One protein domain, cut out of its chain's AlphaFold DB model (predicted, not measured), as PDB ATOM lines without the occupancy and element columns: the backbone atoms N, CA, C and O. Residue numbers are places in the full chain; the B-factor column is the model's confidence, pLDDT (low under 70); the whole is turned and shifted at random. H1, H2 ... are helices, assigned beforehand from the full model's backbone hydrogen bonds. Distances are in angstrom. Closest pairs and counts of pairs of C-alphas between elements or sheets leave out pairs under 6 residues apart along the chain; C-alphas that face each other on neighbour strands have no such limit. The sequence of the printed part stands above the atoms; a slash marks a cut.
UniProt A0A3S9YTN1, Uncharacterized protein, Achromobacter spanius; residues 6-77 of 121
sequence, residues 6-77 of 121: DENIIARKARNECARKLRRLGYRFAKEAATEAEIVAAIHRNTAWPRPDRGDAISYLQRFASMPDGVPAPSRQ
ATOM      1  N   ASP A   6     121.983 135.720  89.113       87.31
ATOM      2  CA  ASP A   6     123.423 135.511  88.930       87.31
ATOM      3  C   ASP A   6     123.716 134.334  87.993       87.31
ATOM      4  O   ASP A   6     124.529 134.445  87.070       87.31
ATOM      5  N   GLU A   7     122.981 133.230  88.136       84.75
ATOM      6  CA  GLU A   7     123.063 132.087  87.221       84.75
ATOM      7  C   GLU A   7     122.705 132.476  85.784       84.75
ATOM      8  O   GLU A   7     123.317 131.985  84.833       84.75
ATOM      9  N   ASN A   8     121.755 133.397  85.595       85.81
ATOM     10  CA  ASN A   8     121.402 133.894  84.265       85.81
ATOM     11  C   ASN A   8     122.534 134.715  83.629       85.81
ATOM     12  O   ASN A   8     122.773 134.597  82.419       85.81
ATOM     13  N   ILE A   9     123.259 135.510  84.422       88.50
ATOM     14  CA  ILE A   9     124.431 136.267  83.959       88.50
ATOM     15  C   ILE A   9     125.555 135.303  83.563       88.50
ATOM     16  O   ILE A   9     126.102 135.408  82.459       88.50
ATOM     17  N   ILE A  10     125.846 134.315  84.412       88.44
ATOM     18  CA  ILE A  10     126.870 133.292  84.157       88.44
ATOM     19  C   ILE A  10     126.521 132.486  82.900       88.44
ATOM     20  O   ILE A  10     127.358 132.339  82.007       88.44
ATOM     21  N   ALA A  11     125.271 132.039  82.768       85.94
ATOM     22  CA  ALA A  11     124.793 131.314  81.593       85.94
ATOM     23  C   ALA A  11     124.931 132.149  80.311       85.94
ATOM     24  O   ALA A  11     125.299 131.632  79.256       85.94
ATOM     25  N   ARG A  12     124.645 133.455  80.371       88.38
ATOM     26  CA  ARG A  12     124.814 134.359  79.224       88.38
ATOM     27  C   ARG A  12     126.284 134.494  78.824       88.38
ATOM     28  O   ARG A  12     126.583 134.422  77.631       88.38
ATOM     29  N   LYS A  13     127.191 134.645  79.791       90.50
ATOM     30  CA  LYS A  13     128.637 134.712  79.533       90.50
ATOM     31  C   LYS A  13     129.151 133.413  78.903       90.50
ATOM     32  O   LYS A  13     129.741 133.462  77.825       90.50
ATOM     33  N   ALA A  14     128.823 132.266  79.502       89.62
ATOM     34  CA  ALA A  14     129.228 130.950  79.010       89.62
ATOM     35  C   ALA A  14     128.713 130.680  77.584       89.62
ATOM     36  O   ALA A  14     129.459 130.198  76.731       89.62
ATOM     37  N   ARG A  15     127.462 131.061  77.275       90.19
ATOM     38  CA  ARG A  15     126.915 130.968  75.908       90.19
ATOM     39  C   ARG A  15     127.712 131.792  74.903       90.19
ATOM     40  O   ARG A  15     128.029 131.287  73.828       90.19
ATOM     41  N   ASN A  16     128.050 133.036  75.236       90.19
ATOM     42  CA  ASN A  16     128.803 133.909  74.335       90.19
ATOM     43  C   ASN A  16     130.214 133.372  74.059       90.19
ATOM     44  O   ASN A  16     130.669 133.398  72.914       90.19
ATOM     45  N   GLU A  17     130.891 132.854  75.084       90.50
ATOM     46  CA  GLU A  17     132.206 132.219  74.948       90.50
ATOM     47  C   GLU A  17     132.133 130.962  74.070       90.50
ATOM     48  O   GLU A  17     132.892 130.839  73.104       90.50
ATOM     49  N   CYS A  18     131.149 130.090  74.314       90.00
ATOM     50  CA  CYS A  18     130.913 128.899  73.498       90.00
ATOM     51  C   CYS A  18     130.597 129.249  72.039       90.00
ATOM     52  O   CYS A  18     131.156 128.646  71.125       90.00
ATOM     53  N   ALA A  19     129.735 130.240  71.796       89.75
ATOM     54  CA  ALA A  19     129.377 130.669  70.447       89.75
ATOM     55  C   ALA A  19     130.588 131.234  69.688       89.75
ATOM     56  O   ALA A  19     130.792 130.901  68.520       89.75
ATOM     57  N   ARG A  20     131.429 132.044  70.346       89.44
ATOM     58  CA  ARG A  20     132.685 132.545  69.760       89.44
ATOM     59  C   ARG A  20     133.646 131.409  69.433       89.44
ATOM     60  O   ARG A  20     134.217 131.395  68.346       89.44
ATOM     61  N   LYS A  21     133.807 130.449  70.345       88.56
ATOM     62  CA  LYS A  21     134.648 129.270  70.124       88.56
ATOM     63  C   LYS A  21     134.148 128.429  68.947       88.56
ATOM     64  O   LYS A  21     134.917 128.144  68.038       88.56
ATOM     65  N   LEU A  22     132.853 128.126  68.889       87.62
ATOM     66  CA  LEU A  22     132.252 127.384  67.775       87.62
ATOM     67  C   LEU A  22     132.423 128.105  66.428       87.62
ATOM     68  O   LEU A  22     132.712 127.449  65.430       87.62
ATOM     69  N   ARG A  23     132.326 129.440  66.396       86.88
ATOM     70  CA  ARG A  23     132.616 130.236  65.188       86.88
ATOM     71  C   ARG A  23     134.076 130.134  64.755       86.88
ATOM     72  O   ARG A  23     134.326 129.978  63.566       86.88
ATOM     73  N   ARG A  24     135.029 130.170  65.697       83.81
ATOM     74  CA  ARG A  24     136.462 129.949  65.407       83.81
ATOM     75  C   ARG A  24     136.724 128.551  64.840       83.81
ATOM     76  O   ARG A  24     137.560 128.406  63.960       83.81
ATOM     77  N   LEU A  25     135.954 127.554  65.275       80.44
ATOM     78  CA  LEU A  25     135.969 126.192  64.726       80.44
ATOM     79  C   LEU A  25     135.216 126.054  63.383       80.44
ATOM     80  O   LEU A  25     135.046 124.942  62.887       80.44
ATOM     81  N   GLY A  26     134.733 127.158  62.799       83.06
ATOM     82  CA  GLY A  26     134.053 127.181  61.501       83.06
ATOM     83  C   GLY A  26     132.552 126.878  61.541       83.06
ATOM     84  O   GLY A  26     131.920 126.768  60.491       83.06
ATOM     85  N   TYR A  27     131.940 126.752  62.723       83.69
ATOM     86  CA  TYR A  27     130.493 126.561  62.826       83.69
ATOM     87  C   TYR A  27     129.747 127.877  62.563       83.69
ATOM     88  O   TYR A  27     129.961 128.886  63.243       83.69
ATOM     89  N   ARG A  28     128.814 127.856  61.608       85.00
ATOM     90  CA  ARG A  28     127.969 129.004  61.265       85.00
ATOM     91  C   ARG A  28     126.591 128.855  61.907       85.00
ATOM     92  O   ARG A  28     125.842 127.937  61.587       85.00
ATOM     93  N   PHE A  29     126.260 129.764  62.819       84.06
ATOM     94  CA  PHE A  29     124.911 129.859  63.377       84.06
ATOM     95  C   PHE A  29     123.963 130.522  62.372       84.06
ATOM     96  O   PHE A  29     124.389 131.368  61.587       84.06
ATOM     97  N   ALA A  30     122.682 130.149  62.417       81.56
ATOM     98  CA  ALA A  30     121.655 130.719  61.545       81.56
ATOM     99  C   ALA A  30     121.380 132.200  61.854       81.56
ATOM    100  O   ALA A  30     121.088 132.981  60.954       81.56
ATOM    101  N   LYS A  31     121.494 132.588  63.130       81.56
ATOM    102  CA  LYS A  31     121.325 133.963  63.610       81.56
ATOM    103  C   LYS A  31     122.583 134.443  64.327       81.56
ATOM    104  O   LYS A  31     123.389 133.648  64.815       81.56
ATOM    105  N   GLU A  32     122.727 135.762  64.420       75.38
ATOM    106  CA  GLU A  32     123.845 136.396  65.123       75.38
ATOM    107  C   GLU A  32     123.821 136.105  66.634       75.38
ATOM    108  O   GLU A  32     124.863 135.846  67.240       75.38
ATOM    109  N   ALA A  33     122.632 136.055  67.235       80.06
ATOM    110  CA  ALA A  33     122.439 135.595  68.603       80.06
ATOM    111  C   ALA A  33     122.056 134.108  68.606       80.06
ATOM    112  O   ALA A  33     120.925 133.752  68.276       80.06
ATOM    113  N   ALA A  34     123.001 133.245  68.980       82.88
ATOM    114  CA  ALA A  34     122.751 131.816  69.126       82.88
ATOM    115  C   ALA A  34     121.986 131.528  70.427       82.88
ATOM    116  O   ALA A  34     122.325 132.036  71.502       82.88
ATOM    117  N   THR A  35     120.954 130.696  70.337       88.44
ATOM    118  CA  THR A  35     120.189 130.234  71.499       88.44
ATOM    119  C   THR A  35     120.968 129.184  72.298       88.44
ATOM    120  O   THR A  35     121.893 128.547  71.794       88.44
ATOM    121  N   GLU A  36     120.588 128.977  73.564       87.62
ATOM    122  CA  GLU A  36     121.216 127.953  74.415       87.62
ATOM    123  C   GLU A  36     121.109 126.555  73.786       87.62
ATOM    124  O   GLU A  36     122.105 125.841  73.689       87.62
ATOM    125  N   ALA A  37     119.924 126.207  73.276       87.19
ATOM    126  CA  ALA A  37     119.666 124.921  72.637       87.19
ATOM    127  C   ALA A  37     120.510 124.709  71.370       87.19
ATOM    128  O   ALA A  37     121.049 123.621  71.164       87.19
ATOM    129  N   GLU A  38     120.677 125.742  70.538       88.31
ATOM    130  CA  GLU A  38     121.521 125.663  69.341       88.31
ATOM    131  C   GLU A  38     122.991 125.446  69.692       88.31
ATOM    132  O   GLU A  38     123.661 124.640  69.047       88.31
ATOM    133  N   ILE A  39     123.489 126.138  70.721       90.19
ATOM    134  CA  ILE A  39     124.867 125.979  71.194       90.19
ATOM    135  C   ILE A  39     125.067 124.561  71.732       90.19
ATOM    136  O   ILE A  39     126.004 123.889  71.314       90.19
ATOM    137  N   VAL A  40     124.165 124.060  72.582       90.88
ATOM    138  CA  VAL A  40     124.236 122.686  73.106       90.88
ATOM    139  C   VAL A  40     124.213 121.658  71.972       90.88
ATOM    140  O   VAL A  40     125.040 120.747  71.949       90.88
ATOM    141  N   ALA A  41     123.326 121.824  70.988       88.38
ATOM    142  CA  ALA A  41     123.250 120.937  69.830       88.38
ATOM    143  C   ALA A  41     124.498 121.016  68.932       88.38
ATOM    144  O   ALA A  41     124.891 120.019  68.324       88.38
ATOM    145  N   ALA A  42     125.118 122.190  68.808       87.81
ATOM    146  CA  ALA A  42     126.372 122.362  68.079       87.81
ATOM    147  C   ALA A  42     127.546 121.703  68.819       87.81
ATOM    148  O   ALA A  42     128.309 120.972  68.193       87.81
ATOM    149  N   ILE A  43     127.641 121.878  70.143       88.25
ATOM    150  CA  ILE A  43     128.644 121.207  70.984       88.25
ATOM    151  C   ILE A  43     128.483 119.693  70.875       88.25
ATOM    152  O   ILE A  43     129.460 119.004  70.602       88.25
ATOM    153  N   HIS A  44     127.258 119.174  71.003       86.69
ATOM    154  CA  HIS A  44     126.984 117.743  70.871       86.69
ATOM    155  C   HIS A  44     127.438 117.201  69.507       86.69
ATOM    156  O   HIS A  44     128.107 116.178  69.440       86.69
ATOM    157  N   ARG A  45     127.174 117.917  68.408       81.38
ATOM    158  CA  ARG A  45     127.655 117.516  67.073       81.38
ATOM    159  C   ARG A  45     129.175 117.604  66.918       81.38
ATOM    160  O   ARG A  45     129.747 116.847  66.144       81.38
ATOM    161  N   ASN A  46     129.819 118.542  67.611       79.75
ATOM    162  CA  ASN A  46     131.258 118.781  67.516       79.75
ATOM    163  C   ASN A  46     132.091 117.919  68.476       79.75
ATOM    164  O   ASN A  46     133.273 117.751  68.238       79.75
ATOM    165  N   THR A  47     131.502 117.381  69.544       81.81
ATOM    166  CA  THR A  47     132.235 116.658  70.604       81.81
ATOM    167  C   THR A  47     131.632 115.302  70.953       81.81
ATOM    168  O   THR A  47     132.239 114.551  71.707       81.81
ATOM    169  N   ALA A  48     130.437 114.988  70.449       79.69
ATOM    170  CA  ALA A  48     129.643 113.818  70.824       79.69
ATOM    171  C   ALA A  48     129.335 113.695  72.334       79.69
ATOM    172  O   ALA A  48     128.890 112.640  72.779       79.69
ATOM    173  N   TRP A  49     129.522 114.752  73.136       84.69
ATOM    174  CA  TRP A  49     129.192 114.723  74.565       84.69
ATOM    175  C   TRP A  49     127.691 114.520  74.791       84.69
ATOM    176  O   TRP A  49     126.893 115.071  74.028       84.69
ATOM    177  N   PRO A  50     127.277 113.775  75.831       86.44
ATOM    178  CA  PRO A  50     125.863 113.624  76.158       86.44
ATOM    179  C   PRO A  50     125.229 114.993  76.419       86.44
ATOM    180  O   PRO A  50     125.867 115.887  76.976       86.44
ATOM    181  N   ARG A  51     123.977 115.172  75.985       87.75
ATOM    182  CA  ARG A  51     123.255 116.429  76.222       87.75
ATOM    183  C   ARG A  51     123.034 116.610  77.731       87.75
ATOM    184  O   ARG A  51     122.764 115.617  78.397       87.75
ATOM    185  N   PRO A  52     123.136 117.841  78.257       89.81
ATOM    186  CA  PRO A  52     122.906 118.096  79.671       89.81
ATOM    187  C   PRO A  52     121.438 117.890  80.042       89.81
ATOM    188  O   PRO A  52     120.541 118.197  79.249       89.81
ATOM    189  N   ASP A  53     121.214 117.449  81.277       85.19
ATOM    190  CA  ASP A  53     119.892 117.389  81.881       85.19
ATOM    191  C   ASP A  53     119.361 118.788  82.226       85.19
ATOM    192  O   ASP A  53     120.035 119.824  82.106       85.19
ATOM    193  N   ARG A  54     118.087 118.841  82.626       73.25
ATOM    194  CA  ARG A  54     117.367 120.086  82.899       73.25
ATOM    195  C   ARG A  54     117.908 120.776  84.157       73.25
ATOM    196  O   ARG A  54     117.375 120.600  85.245       73.25
ATOM    197  N   GLY A  55     118.912 121.625  83.975       78.50
ATOM    198  CA  GLY A  55     119.568 122.374  85.054       78.50
ATOM    199  C   GLY A  55     121.072 122.502  84.839       78.50
ATOM    200  O   GLY A  55     121.645 123.545  85.134       78.50
ATOM    201  N   ASP A  56     121.679 121.518  84.173       85.56
ATOM    202  CA  ASP A  56     123.140 121.370  84.093       85.56
ATOM    203  C   ASP A  56     123.775 122.051  82.877       85.56
ATOM    204  O   ASP A  56     124.968 121.910  82.597       85.56
ATOM    205  N   ALA A  57     122.986 122.829  82.136       85.94
ATOM    206  CA  ALA A  57     123.453 123.511  80.937       85.94
ATOM    207  C   ALA A  57     124.606 124.489  81.222       85.94
ATOM    208  O   ALA A  57     125.486 124.646  80.381       85.94
ATOM    209  N   ILE A  58     124.644 125.122  82.401       88.25
ATOM    210  CA  ILE A  58     125.719 126.063  82.762       88.25
ATOM    211  C   ILE A  58     127.056 125.325  82.865       88.25
ATOM    212  O   ILE A  58     128.005 125.685  82.165       88.25
ATOM    213  N   SER A  59     127.108 124.258  83.664       89.00
ATOM    214  CA  SER A  59     128.296 123.418  83.841       89.00
ATOM    215  C   SER A  59     128.745 122.797  82.518       89.00
ATOM    216  O   SER A  59     129.935 122.779  82.203       89.00
ATOM    217  N   TYR A  60     127.792 122.355  81.692       90.62
ATOM    218  CA  TYR A  60     128.062 121.817  80.360       90.62
ATOM    219  C   TYR A  60     128.737 122.840  79.433       90.62
ATOM    220  O   TYR A  60     129.741 122.533  78.787       90.62
ATOM    221  N   LEU A  61     128.220 124.071  79.389       91.00
ATOM    222  CA  LEU A  61     128.791 125.153  78.583       91.00
ATOM    223  C   LEU A  61     130.174 125.567  79.096       91.00
ATOM    224  O   LEU A  61     131.097 125.727  78.300       91.00
ATOM    225  N   GLN A  62     130.348 125.696  80.412       90.75
ATOM    226  CA  GLN A  62     131.641 126.034  81.014       90.75
ATOM    227  C   GLN A  62     132.707 124.976  80.712       90.75
ATOM    228  O   GLN A  62     133.821 125.326  80.326       90.75
ATOM    229  N   ARG A  63     132.349 123.689  80.799       89.56
ATOM    230  CA  ARG A  63     133.234 122.572  80.441       89.56
ATOM    231  C   ARG A  63     133.675 122.635  78.978       89.56
ATOM    232  O   ARG A  63     134.829 122.355  78.667       89.56
ATOM    233  N   PHE A  64     132.776 122.998  78.064       87.94
ATOM    234  CA  PHE A  64     133.144 123.159  76.657       87.94
ATOM    235  C   PHE A  64     134.021 124.398  76.430       87.94
ATOM    236  O   PHE A  64     134.971 124.346  75.645       87.94
ATOM    237  N   ALA A  65     133.730 125.506  77.114       87.50
ATOM    238  CA  ALA A  65     134.508 126.737  77.013       87.50
ATOM    239  C   ALA A  65     135.961 126.550  77.485       87.50
ATOM    240  O   ALA A  65     136.867 127.064  76.833       87.50
ATOM    241  N   SER A  66     136.188 125.771  78.550       86.50
ATOM    242  CA  SER A  66     137.523 125.507  79.110       86.50
ATOM    243  C   SER A  66     138.342 124.455  78.355       86.50
ATOM    244  O   SER A  66     139.552 124.364  78.551       86.50
ATOM    245  N   MET A  67     137.716 123.659  77.486       83.31
ATOM    246  CA  MET A  67     138.414 122.648  76.690       83.31
ATOM    247  C   MET A  67     139.418 123.309  75.715       83.31
ATOM    248  O   MET A  67     139.084 124.339  75.125       83.31
ATOM    249  N   PRO A  68     140.615 122.747  75.473       78.06
ATOM    250  CA  PRO A  68     141.533 123.274  74.461       78.06
ATOM    251  C   PRO A  68     140.958 123.150  73.039       78.06
ATOM    252  O   PRO A  68     140.196 122.229  72.730       78.06
ATOM    253  N   ASP A  69     141.307 124.102  72.172       68.31
ATOM    254  CA  ASP A  69     140.918 124.106  70.760       68.31
ATOM    255  C   ASP A  69     141.749 123.051  69.996       68.31
ATOM    256  O   ASP A  69     142.968 123.011  70.140       68.31
ATOM    257  N   GLY A  70     141.111 122.197  69.185       59.25
ATOM    258  CA  GLY A  70     141.815 121.246  68.304       59.25
ATOM    259  C   GLY A  70     141.654 119.757  68.621       59.25
ATOM    260  O   GLY A  70     142.191 118.936  67.885       59.25
ATOM    261  N   VAL A  71     140.885 119.377  69.647       56.50
ATOM    262  CA  VAL A  71     140.462 117.975  69.812       56.50
ATOM    263  C   VAL A  71     139.266 117.734  68.881       56.50
ATOM    264  O   VAL A  71     138.197 118.303  69.128       56.50
ATOM    265  N   PRO A  72     139.410 116.963  67.786       53.62
ATOM    266  CA  PRO A  72     138.267 116.613  66.955       53.62
ATOM    267  C   PRO A  72     137.238 115.854  67.796       53.62
ATOM    268  O   PRO A  72     137.591 115.152  68.743       53.62
ATOM    269  N   ALA A  73     135.958 115.980  67.435       53.72
ATOM    270  CA  ALA A  73     134.915 115.113  67.974       53.72
ATOM    271  C   ALA A  73     135.407 113.656  67.953       53.72
ATOM    272  O   ALA A  73     135.936 113.251  66.917       53.72
ATOM    273  N   PRO A  74     135.156 112.838  68.986       54.03
ATOM    274  CA  PRO A  74     135.351 111.392  68.891       54.03
ATOM    275  C   PRO A  74     134.642 110.804  67.657       54.03
ATOM    276  O   PRO A  74     135.157 109.905  67.012       54.03
ATOM    277  N   SER A  75     133.507 111.386  67.241       50.97
ATOM    278  CA  SER A  75     132.795 111.014  66.007       50.97
ATOM    279  C   SER A  75     133.454 111.478  64.696       50.97
ATOM    280  O   SER A  75     133.070 111.012  63.629       50.97
ATOM    281  N   ARG A  76     134.406 112.416  64.752       49.62
ATOM    282  CA  ARG A  76     135.208 112.917  63.618       49.62
ATOM    283  C   ARG A  76     136.640 112.392  63.631       49.62
ATOM    284  O   ARG A  76     137.389 112.686  62.701       49.62
ATOM    285  N   GLN A  77     137.027 111.645  64.662       53.84
ATOM    286  CA  GLN A  77     138.204 110.796  64.609       53.84
ATOM    287  C   GLN A  77     137.918 109.744  63.533       53.84
ATOM    288  O   GLN A  77     137.268 108.733  63.776       53.84
TER     289      GLN A  77
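This is residues 6 to 77 of the 121 residues of an uncharacterized protein of Achromobacter spanius (UniProt A0A3S9YTN1). A small cluster of three helices set askew to one another, their centres at the corners of a triangle: H3 packs on the long H1, H2 packs on residues 15 to 22 of H1, and H2 and H3 only just touch each other. A loop of residues 25 to 35 leads from the end of H1 back to H2, and a tail of residues 67 to 77 follows H3, with its end, Gln 77, far from the start of H1. The printed part has 72 residues with three named helices in the order H1, H2, H3 and no named strand, and its class is all helix. It is compact, with a radius of gyration of the C-alphas of 11.5 A, and its C-alphas span 37 by 25 by 20 A, an outline that is only just rounded.

H1 is the longest helix, residues 6 to 24, 27.5 A from first to last C-alpha; it begins at C-alpha 6 at (123.423, 135.511, 88.930). H2, residues 36 to 47, is 16.2 A long and begins at C-alpha 36 at (121.216, 127.953, 74.415). H3, residues 57 to 66, is 14.3 A long and ends at C-alpha 66 at (137.523, 125.507, 79.110).

H1 touches H3 with 15 pairs of C-alphas within 8 A. The closest C-alphas of the two are those of Ala 11 and Ile 58, 5.5 A apart. Their lines stand at a steep tilt of 44 degrees, and they run the same way. H1 touches H2 with residues 15 to 22 alone, and the closest C-alphas are those of Ala 19 and Ile 39, 6.5 A apart. These two run the same way at a steep tilt of 46 degrees. H2 only just touches H3, with 3 pairs of C-alphas within 8 A and with residues 40 to 43 of H2 alone. The closest C-alphas there are those of Ile 43 and Phe 64, 7.5 A apart, and the two helices run the same way at a steep tilt of 47 degrees. The helix packing is mostly crossed, with 0 of the 3 touching pairs at a shallow tilt. In H1, H2 and H3 every O i to N i+4 pair is within hydrogen-bond range.

The two C-alphas farthest apart are those of Asp 6 and Gln 77, 37.7 A. The printed part has no cut. The link from H1 to H2, 11 residues, is long, and the link from H2 to H3, 9 residues, is short. The mean pLDDT of the printed part is 82.2, and residues 69 to 77 of this predicted model are under 70.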